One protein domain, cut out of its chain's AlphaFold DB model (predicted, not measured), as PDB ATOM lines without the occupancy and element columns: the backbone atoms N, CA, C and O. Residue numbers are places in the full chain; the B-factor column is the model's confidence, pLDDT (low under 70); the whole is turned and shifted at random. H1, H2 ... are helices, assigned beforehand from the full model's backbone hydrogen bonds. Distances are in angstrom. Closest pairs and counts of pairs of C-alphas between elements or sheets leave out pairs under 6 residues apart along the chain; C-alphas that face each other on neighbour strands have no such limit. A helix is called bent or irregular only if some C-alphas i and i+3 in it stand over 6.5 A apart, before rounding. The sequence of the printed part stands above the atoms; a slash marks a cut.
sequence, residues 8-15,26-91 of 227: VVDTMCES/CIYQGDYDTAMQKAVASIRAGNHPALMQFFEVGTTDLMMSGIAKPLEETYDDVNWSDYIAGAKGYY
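Overview. This is residues 8 to 15 and 26 to 91 of the 227 residues of the protein "Glycerol-3-phosphate ABC transporter periplasmic glycerol-3-phosphate-binding protein" of Vibrio variabilis (UniProt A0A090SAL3). Two helices, H2 and H3, run side by side the same way with a gap between them, and from H3 the chain leads off into a loose arm of loops with two short helices, H4 and H5. H1, before a cut, is set off by itself, and residues 73 to 79 and 81 to 87 stick out, giving an open shape with few contacts. The printed part has 74 residues with five named helices, H1 to H5 in chain order, and no named strand; its class is all helix. It is only just loose, close to compact, with a radius of gyration of the C-alphas of 13.8 A and spans of 33 by 32 by 22 A.

Arrangement. H2, residues 32 to 44, is close to but not clearly touching H3, residues 56 to 64; their closest C-alphas, those of Met 36 and Gly 58, are 7.5 A apart. The two run the same way at a shallow tilt of 16 degrees. H4, residues 71 to 74, is apart from H2 and H3. H5, residues 85 to 89, is apart from H2, H3 and H4. H1, residues 8 to 15, is apart from the other four. In H1, H2 and H5 every O i to N i+4 pair is within hydrogen-bond range, in H3 3 of 5; H4 is too short for such a pair.

Along the chain. H2 runs 18.3 A from C-alpha 32 at (169.429, 117.734, 135.196). H3 measures 14.0 A and is irregular, with C-alphas 57 and 60 7.3 A apart. H1 measures 10.4 A, H4 5.1 A and H5 5.9 A, ending at C-alpha 89 at (164.590, 97.876, 138.771).

Size, cuts and confidence. The C-alphas farthest apart, of Ala 45 and Asp 82, are 35.2 A apart. Residues 16 to 25 are not printed, with 11.6 A between C-alphas 15 and 26. The link from H2 to H3 is long. No printed residue is under 70 in pLDDT.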
ATOM      1  N   VAL A   8     153.957 122.125 138.339       86.31
ATOM      2  CA  VAL A   8     153.540 120.834 138.918       86.31
ATOM      3  C   VAL A   8     154.313 120.521 140.203       86.31
ATOM      4  O   VAL A   8     153.698 120.109 141.187       86.31
ATOM      5  N   VAL A   9     155.634 120.730 140.221       88.56
ATOM      6  CA  VAL A   9     156.461 120.516 141.422       88.56
ATOM      7  C   VAL A   9     156.067 121.479 142.534       88.56
ATOM      8  O   VAL A   9     155.885 121.044 143.671       88.56
ATOM      9  N   ASP A  10     155.869 122.754 142.208       88.88
ATOM     10  CA  ASP A  10     155.448 123.769 143.177       88.88
ATOM     11  C   ASP A  10     154.095 123.396 143.801       88.88
ATOM     12  O   ASP A  10     153.962 123.353 145.024       88.88
ATOM     13  N   THR A  11     153.130 122.980 142.977       90.88
ATOM     14  CA  THR A  11     151.810 122.517 143.440       90.88
ATOM     15  C   THR A  11     151.916 121.289 144.354       90.88
ATOM     16  O   THR A  11     151.196 121.190 145.354       90.88
ATOM     17  N   MET A  12     152.803 120.335 144.043       90.94
ATOM     18  CA  MET A  12     153.057 119.175 144.910       90.94
ATOM     19  C   MET A  12     153.661 119.600 146.253       90.94
ATOM     20  O   MET A  12     153.246 119.092 147.297       90.94
ATOM     21  N   CYS A  13     154.593 120.553 146.229       92.56
ATOM     22  CA  CYS A  13     155.232 121.115 147.415       92.56
ATOM     23  C   CYS A  13     154.211 121.788 148.342       92.56
ATOM     24  O   CYS A  13     154.133 121.483 149.534       92.56
ATOM     25  N   GLU A  14     153.370 122.655 147.773       93.50
ATOM     26  CA  GLU A  14     152.282 123.331 148.482       93.50
ATOM     27  C   GLU A  14     151.289 122.324 149.071       93.50
ATOM     28  O   GLU A  14     150.908 122.426 150.240       93.50
ATOM     29  N   SER A  15     150.918 121.307 148.290       94.00
ATOM     30  CA  SER A  15     149.990 120.260 148.725       94.00
ATOM     31  C   SER A  15     150.547 119.437 149.887       94.00
ATOM     32  O   SER A  15     149.789 119.100 150.800       94.00
ATOM     33  N   CYS A  26     160.695 123.675 147.956       90.94
ATOM     34  CA  CYS A  26     161.066 123.166 146.643       90.94
ATOM     35  C   CYS A  26     161.761 124.276 145.861       90.94
ATOM     36  O   CYS A  26     161.223 125.366 145.690       90.94
ATOM     37  N   ILE A  27     162.984 124.002 145.413       89.06
ATOM     38  CA  ILE A  27     163.825 124.992 144.746       89.06
ATOM     39  C   ILE A  27     164.238 124.428 143.396       89.06
ATOM     40  O   ILE A  27     164.955 123.429 143.326       89.06
ATOM     41  N   TYR A  28     163.828 125.092 142.317       88.69
ATOM     42  CA  TYR A  28     164.291 124.748 140.980       88.69
ATOM     43  C   TYR A  28     165.790 125.044 140.836       88.69
ATOM     44  O   TYR A  28     166.242 126.170 141.055       88.69
ATOM     45  N   GLN A  29     166.572 124.029 140.460       88.44
ATOM     46  CA  GLN A  29     168.034 124.130 140.379       88.44
ATOM     47  C   GLN A  29     168.598 124.168 138.954       88.44
ATOM     48  O   GLN A  29     169.818 124.280 138.809       88.44
ATOM     49  N   GLY A  30     167.747 124.182 137.928       86.31
ATOM     50  CA  GLY A  30     168.147 124.120 136.521       86.31
ATOM     51  C   GLY A  30     167.725 122.807 135.866       86.31
ATOM     52  O   GLY A  30     166.873 122.090 136.389       86.31
ATOM     53  N   ASP A  31     168.309 122.512 134.708       86.00
ATOM     54  CA  ASP A  31     168.207 121.191 134.086       86.00
ATOM     55  C   ASP A  31     168.957 120.121 134.899       86.00
ATOM     56  O   ASP A  31     169.594 120.411 135.916       86.00
ATOM     57  N   TYR A  32     168.857 118.863 134.468       85.69
ATOM     58  CA  TYR A  32     169.429 117.734 135.196       85.69
ATOM     59  C   TYR A  32     170.947 117.815 135.359       85.69
ATOM     60  O   TYR A  32     171.444 117.571 136.459       85.69
ATOM     61  N   ASP A  33     171.674 118.211 134.312       84.31
ATOM     62  CA  ASP A  33     173.130 118.353 134.370       84.31
ATOM     63  C   ASP A  33     173.536 119.432 135.381       84.31
ATOM     64  O   ASP A  33     174.395 119.211 136.245       84.31
ATOM     65  N   THR A  34     172.872 120.591 135.332       87.31
ATOM     66  CA  THR A  34     173.115 121.694 136.269       87.31
ATOM     67  C   THR A  34     172.766 121.290 137.701       87.31
ATOM     68  O   THR A  34     173.532 121.567 138.632       87.31
ATOM     69  N   ALA A  35     171.622 120.629 137.897       86.19
ATOM     70  CA  ALA A  35     171.178 120.158 139.203       86.19
ATOM     71  C   ALA A  35     172.164 119.138 139.793       86.19
ATOM     72  O   ALA A  35     172.559 119.287 140.952       86.19
ATOM     73  N   MET A  36     172.648 118.181 138.993       84.06
ATOM     74  CA  MET A  36     173.633 117.186 139.427       84.06
ATOM     75  C   MET A  36     174.955 117.836 139.851       84.06
ATOM     76  O   MET A  36     175.488 117.523 140.918       84.06
ATOM     77  N   GLN A  37     175.487 118.777 139.069       86.38
ATOM     78  CA  GLN A  37     176.734 119.465 139.427       86.38
ATOM     79  C   GLN A  37     176.608 120.229 140.752       86.38
ATOM     80  O   GLN A  37     177.497 120.162 141.609       86.38
ATOM     81  N   LYS A  38     175.480 120.923 140.950       88.00
ATOM     82  CA  LYS A  38     175.177 121.617 142.209       88.00
ATOM     83  C   LYS A  38     175.022 120.649 143.377       88.00
ATOM     84  O   LYS A  38     175.457 120.972 144.481       88.00
ATOM     85  N   ALA A  39     174.451 119.471 143.136       84.19
ATOM     86  CA  ALA A  39     174.356 118.406 144.121       84.19
ATOM     87  C   ALA A  39     175.721 117.987 144.638       84.19
ATOM     88  O   ALA A  39     175.993 118.055 145.833       84.19
ATOM     89  N   VAL A  40     176.606 117.597 143.722       83.25
ATOM     90  CA  VAL A  40     177.941 117.114 144.067       83.25
ATOM     91  C   VAL A  40     178.698 118.183 144.858       83.25
ATOM     92  O   VAL A  40     179.370 117.871 145.843       83.25
ATOM     93  N   ALA A  41     178.555 119.455 144.475       87.69
ATOM     94  CA  ALA A  41     179.145 120.571 145.205       87.69
ATOM     95  C   ALA A  41     178.551 120.749 146.617       87.69
ATOM     96  O   ALA A  41     179.314 120.900 147.574       87.69
ATOM     97  N   SER A  42     177.222 120.711 146.772       88.31
ATOM     98  CA  SER A  42     176.556 120.902 148.071       88.31
ATOM     99  C   SER A  42     176.850 119.760 149.046       88.31
ATOM    100  O   SER A  42     177.133 120.011 150.217       88.31
ATOM    101  N   ILE A  43     176.898 118.527 148.539       84.38
ATOM    102  CA  ILE A  43     177.297 117.324 149.276       84.38
ATOM    103  C   ILE A  43     178.729 117.462 149.799       84.38
ATOM    104  O   ILE A  43     178.965 117.290 150.993       84.38
ATOM    105  N   ARG A  44     179.688 117.845 148.943       85.25
ATOM    106  CA  ARG A  44     181.093 118.052 149.351       85.25
ATOM    107  C   ARG A  44     181.261 119.182 150.366       85.25
ATOM    108  O   ARG A  44     182.170 119.126 151.189       85.25
ATOM    109  N   ALA A  45     180.403 120.196 150.304       90.44
ATOM    110  CA  ALA A  45     180.387 121.307 151.250       90.44
ATOM    111  C   ALA A  45     179.668 120.979 152.575       90.44
ATOM    112  O   ALA A  45     179.667 121.819 153.471       90.44
ATOM    113  N   GLY A  46     179.047 119.798 152.704       87.62
ATOM    114  CA  GLY A  46     178.260 119.418 153.880       87.62
ATOM    115  C   GLY A  46     176.910 120.139 154.001       87.62
ATOM    116  O   GLY A  46     176.310 120.115 155.068       87.62
ATOM    117  N   ASN A  47     176.430 120.763 152.919       89.31
ATOM    118  CA  ASN A  47     175.191 121.550 152.860       89.31
ATOM    119  C   ASN A  47     174.193 120.944 151.855       89.31
ATOM    120  O   ASN A  47     173.575 121.660 151.066       89.31
ATOM    121  N   HIS A  48     174.087 119.615 151.818       86.44
ATOM    122  CA  HIS A  48     173.171 118.928 150.910       86.44
ATOM    123  C   HIS A  48     171.700 119.142 151.322       86.44
ATOM    124  O   HIS A  48     171.411 119.289 152.513       86.44
ATOM    125  N   PRO A  49     170.746 119.137 150.370       87.81
ATOM    126  CA  PRO A  49     169.326 119.156 150.707       87.81
ATOM    127  C   PRO A  49     168.881 117.817 151.320       87.81
ATOM    128  O   PRO A  49     169.611 116.825 151.287       87.81
ATOM    129  N   ALA A  50     167.663 117.791 151.865       87.25
ATOM    130  CA  ALA A  50     167.035 116.560 152.352       87.25
ATOM    131  C   ALA A  50     166.573 115.643 151.206       87.25
ATOM    132  O   ALA A  50     166.643 114.424 151.322       87.25
ATOM    133  N   LEU A  51     166.115 116.236 150.100       88.56
ATOM    134  CA  LEU A  51     165.666 115.543 148.897       88.56
ATOM    135  C   LEU A  51     166.235 116.243 147.669       88.56
ATOM    136  O   LEU A  51     166.359 117.468 147.637       88.56
ATOM    137  N   MET A  52     166.557 115.456 146.649       87.50
ATOM    138  CA  MET A  52     166.978 115.978 145.362       87.50
ATOM    139  C   MET A  52     166.472 115.092 144.234       87.50
ATOM    140  O   MET A  52     166.554 113.869 144.306       87.50
ATOM    141  N   GLN A  53     165.996 115.736 143.173       88.12
ATOM    142  CA  GLN A  53     165.707 115.069 141.919       88.12
ATOM    143  C   GLN A  53     166.995 114.923 141.102       88.12
ATOM    144  O   GLN A  53     167.648 115.915 140.778       88.12
ATOM    145  N   PHE A  54     167.319 113.686 140.739       82.19
ATOM    146  CA  PHE A  54     168.395 113.345 139.814       82.19
ATOM    147  C   PHE A  54     167.807 112.678 138.569       82.19
ATOM    148  O   PHE A  54     166.807 111.965 138.663       82.19
ATOM    149  N   PHE A  55     168.427 112.901 137.409       83.31
ATOM    150  CA  PHE A  55     168.191 112.048 136.243       83.31
ATOM    151  C   PHE A  55     168.797 110.655 136.426       83.31
ATOM    152  O   PHE A  55     169.691 110.433 137.246       83.31
ATOM    153  N   GLU A  56     168.304 109.713 135.641       82.50
ATOM    154  CA  GLU A  56     168.621 108.298 135.740       82.50
ATOM    155  C   GLU A  56     170.108 107.995 135.494       82.50
ATOM    156  O   GLU A  56     170.687 107.190 136.225       82.50
ATOM    157  N   VAL A  57     170.759 108.710 134.567       81.75
ATOM    158  CA  VAL A  57     172.184 108.535 134.216       81.75
ATOM    159  C   VAL A  57     173.121 108.761 135.413       81.75
ATOM    160  O   VAL A  57     174.169 108.130 135.510       81.75
ATOM    161  N   GLY A  58     172.731 109.610 136.370       80.81
ATOM    162  CA  GLY A  58     173.510 109.888 137.583       80.81
ATOM    163  C   GLY A  58     173.382 108.822 138.681       80.81
ATOM    164  O   GLY A  58     173.963 108.978 139.756       80.81
ATOM    165  N   THR A  59     172.613 107.750 138.458       85.25
ATOM    166  CA  THR A  59     172.311 106.738 139.488       85.25
ATOM    167  C   THR A  59     173.578 106.044 139.993       85.25
ATOM    168  O   THR A  59     173.766 105.918 141.204       85.25
ATOM    169  N   THR A  60     174.488 105.659 139.094       84.94
ATOM    170  CA  THR A  60     175.767 105.038 139.473       84.94
ATOM    171  C   THR A  60     176.629 105.992 140.296       84.94
ATOM    172  O   THR A  60     177.172 105.584 141.321       84.94
ATOM    173  N   ASP A  61     176.708 107.271 139.917       82.56
ATOM    174  CA  ASP A  61     177.449 108.279 140.686       82.56
ATOM    175  C   ASP A  61     176.882 108.425 142.104       82.56
ATOM    176  O   ASP A  61     177.637 108.470 143.081       82.56
ATOM    177  N   LEU A  62     175.551 108.433 142.237       81.38
ATOM    178  CA  LEU A  62     174.882 108.475 143.534       81.38
ATOM    179  C   LEU A  62     175.222 107.240 144.379       81.38
ATOM    180  O   LEU A  62     175.625 107.392 145.535       81.38
ATOM    181  N   MET A  63     175.112 106.035 143.811       84.69
ATOM    182  CA  MET A  63     175.427 104.783 144.511       84.69
ATOM    183  C   MET A  63     176.900 104.721 144.945       84.69
ATOM    184  O   MET A  63     177.201 104.332 146.073       84.69
ATOM    185  N   MET A  64     177.816 105.159 144.081       83.31
ATOM    186  CA  MET A  64     179.260 105.125 144.332       83.31
ATOM    187  C   MET A  64     179.747 106.235 145.267       83.31
ATOM    188  O   MET A  64     180.816 106.112 145.866       83.31
ATOM    189  N   SER A  65     178.978 107.312 145.431       80.69
ATOM    190  CA  SER A  65     179.350 108.430 146.306       80.69
ATOM    191  C   SER A  65     179.380 108.071 147.800       80.69
ATOM    192  O   SER A  65     179.974 108.805 148.591       80.69
ATOM    193  N   GLY A  66     178.726 106.972 148.198       80.25
ATOM    194  CA  GLY A  66     178.600 106.542 149.595       80.25
ATOM    195  C   GLY A  66     177.660 107.402 150.449       80.25
ATOM    196  O   GLY A  66     177.579 107.190 151.659       80.25
ATOM    197  N   ILE A  67     176.959 108.372 149.851       80.06
ATOM    198  CA  ILE A  67     176.044 109.271 150.577       80.06
ATOM    199  C   ILE A  67     174.612 108.733 150.635       80.06
ATOM    200  O   ILE A  67     173.859 109.095 151.536       80.06
ATOM    201  N   ALA A  68     174.230 107.898 149.667       80.94
ATOM    202  CA  ALA A  68     172.915 107.284 149.602       80.94
ATOM    203  C   ALA A  68     172.909 105.980 150.401       80.94
ATOM    204  O   ALA A  68     173.839 105.176 150.322       80.94
ATOM    205  N   LYS A  69     171.831 105.765 151.153       86.94
ATOM    206  CA  LYS A  69     171.520 104.487 151.794       86.94
ATOM    207  C   LYS A  69     170.313 103.869 151.096       86.94
ATOM    208  O   LYS A  69     169.503 104.626 150.560       86.94
ATOM    209  N   PRO A  70     170.161 102.536 151.129       91.50
ATOM    210  CA  PRO A  70     168.924 101.899 150.707       91.50
ATOM    211  C   PRO A  70     167.707 102.558 151.359       91.50
ATOM    212  O   PRO A  70     167.693 102.805 152.571       91.50
ATOM    213  N   LEU A  71     166.681 102.847 150.562       91.88
ATOM    214  CA  LEU A  71     165.465 103.488 151.053       91.88
ATOM    215  C   LEU A  71     164.760 102.614 152.089       91.88
ATOM    216  O   LEU A  71     164.207 103.137 153.053       91.88
ATOM    217  N   GLU A  72     164.860 101.293 151.951       90.69
ATOM    218  CA  GLU A  72     164.280 100.329 152.887       90.69
ATOM    219  C   GLU A  72     164.948 100.352 154.274       90.69
ATOM    220  O   GLU A  72     164.378  99.842 155.232       90.69
ATOM    221  N   GLU A  73     166.149 100.927 154.403       91.00
ATOM    222  CA  GLU A  73     166.795 101.155 155.706       91.00
ATOM    223  C   GLU A  73     166.341 102.462 156.368       91.00
ATOM    224  O   GLU A  73     166.552 102.652 157.565       91.00
ATOM    225  N   THR A  74     165.762 103.374 155.586       88.44
ATOM    226  CA  THR A  74     165.377 104.718 156.037       88.44
ATOM    227  C   THR A  74     163.875 104.833 156.282       88.44
ATOM    228  O   THR A  74     163.469 105.543 157.198       88.44
ATOM    229  N   TYR A  75     163.060 104.130 155.492       89.50
ATOM    230  CA  TYR A  75     161.601 104.197 155.536       89.50
ATOM    231  C   TYR A  75     161.011 102.790 155.684       89.50
ATOM    232  O   TYR A  75     161.117 101.957 154.777       89.50
ATOM    233  N   ASP A  76     160.393 102.536 156.835       88.25
ATOM    234  CA  ASP A  76     159.792 101.255 157.223       88.25
ATOM    235  C   ASP A  76     158.277 101.187 156.960       88.25
ATOM    236  O   ASP A  76     157.697 100.099 156.950       88.25
ATOM    237  N   ASP A  77     157.640 102.329 156.702       89.38
ATOM    238  CA  ASP A  77     156.204 102.490 156.472       89.38
ATOM    239  C   ASP A  77     155.802 102.482 154.986       89.38
ATOM    240  O   ASP A  77     154.613 102.516 154.657       89.38
ATOM    241  N   VAL A  78     156.774 102.391 154.075       90.94
ATOM    242  CA  VAL A  78     156.538 102.403 152.628       90.94
ATOM    243  C   VAL A  78     156.491 100.987 152.063       90.94
ATOM    244  O   VAL A  78     157.439 100.207 152.182       90.94
ATOM    245  N   ASN A  79     155.410 100.667 151.347       91.75
ATOM    246  CA  ASN A  79     155.332  99.428 150.588       91.75
ATOM    247  C   ASN A  79     156.028  99.553 149.221       91.75
ATOM    248  O   ASN A  79     155.415  99.860 148.197       91.75
ATOM    249  N   TRP A  80     157.323  99.245 149.174       89.44
ATOM    250  CA  TRP A  80     158.130  99.309 147.947       89.44
ATOM    251  C   TRP A  80     157.716  98.311 146.844       89.44
ATOM    252  O   TRP A  80     158.280  98.332 145.740       89.44
ATOM    253  N   SER A  81     156.749  97.417 147.094       89.81
ATOM    254  CA  SER A  81     156.148  96.589 146.040       89.81
ATOM    255  C   SER A  81     155.147  97.343 145.166       89.81
ATOM    256  O   SER A  81     154.827  96.849 144.090       89.81
ATOM    257  N   ASP A  82     154.665  98.508 145.603       92.62
ATOM    258  CA  ASP A  82     153.642  99.276 144.877       92.62
ATOM    259  C   ASP A  82     154.201  99.973 143.622       92.62
ATOM    260  O   ASP A  82     153.450 100.403 142.748       92.62
ATOM    261  N   TYR A  83     155.529 100.041 143.487       90.62
ATOM    262  CA  TYR A  83     156.190 100.536 142.282       90.62
ATOM    263  C   TYR A  83     156.160  99.506 141.153       90.62
ATOM    264  O   TYR A  83     156.427  98.318 141.349       90.62
ATOM    265  N   ILE A  84     155.946  99.990 139.927       91.81
ATOM    266  CA  ILE A  84     156.069  99.190 138.704       91.81
ATOM    267  C   ILE A  84     157.474  98.578 138.648       91.81
ATOM    268  O   ILE A  84     158.468  99.303 138.673       91.81
ATOM    269  N   ALA A  85     157.556  97.250 138.531       90.00
ATOM    270  CA  ALA A  85     158.813  96.507 138.647       90.00
ATOM    271  C   ALA A  85     159.914  97.010 137.700       90.00
ATOM    272  O   ALA A  85     161.041  97.204 138.140       90.00
ATOM    273  N   GLY A  86     159.582  97.292 136.433       86.31
ATOM    274  CA  GLY A  86     160.548  97.814 135.461       86.31
ATOM    275  C   GLY A  86     161.090  99.202 135.820       86.31
ATOM    276  O   GLY A  86     162.280  99.447 135.675       86.31
ATOM    277  N   ALA A  87     160.242 100.088 136.353       88.75
ATOM    278  CA  ALA A  87     160.674 101.412 136.805       88.75
ATOM    279  C   ALA A  87     161.515 101.320 138.085       88.75
ATOM    280  O   ALA A  87     162.505 102.027 138.224       88.75
ATOM    281  N   LYS A  88     161.143 100.423 139.006       90.75
ATOM    282  CA  LYS A  88     161.893 100.187 140.243       90.75
ATOM    283  C   LYS A  88     163.278  99.601 139.971       90.75
ATOM    284  O   LYS A  88     164.243 100.062 140.568       90.75
ATOM    285  N   GLY A  89     163.362  98.619 139.071       89.88
ATOM    286  CA  GLY A  89     164.590  97.876 138.771       89.88
ATOM    287  C   GLY A  89     165.763  98.765 138.375       89.88
ATOM    288  O   GLY A  89     166.882  98.515 138.806       89.88
ATOM    289  N   TYR A  90     165.497  99.852 137.644       89.56
ATOM    290  CA  TYR A  90     166.530 100.798 137.220       89.56
ATOM    291  C   TYR A  90     167.296 101.426 138.401       89.56
ATOM    292  O   TYR A  90     168.488 101.688 138.300       89.56
ATOM    293  N   TYR A  91     166.628 101.644 139.537       91.75
ATOM    294  CA  TYR A  91     167.200 102.334 140.701       91.75
ATOM    295  C   TYR A  91     167.648 101.379 141.817       91.75
ATOM    296  O   TYR A  91     167.899 101.806 142.950       91.75
TER     297      TYR A  91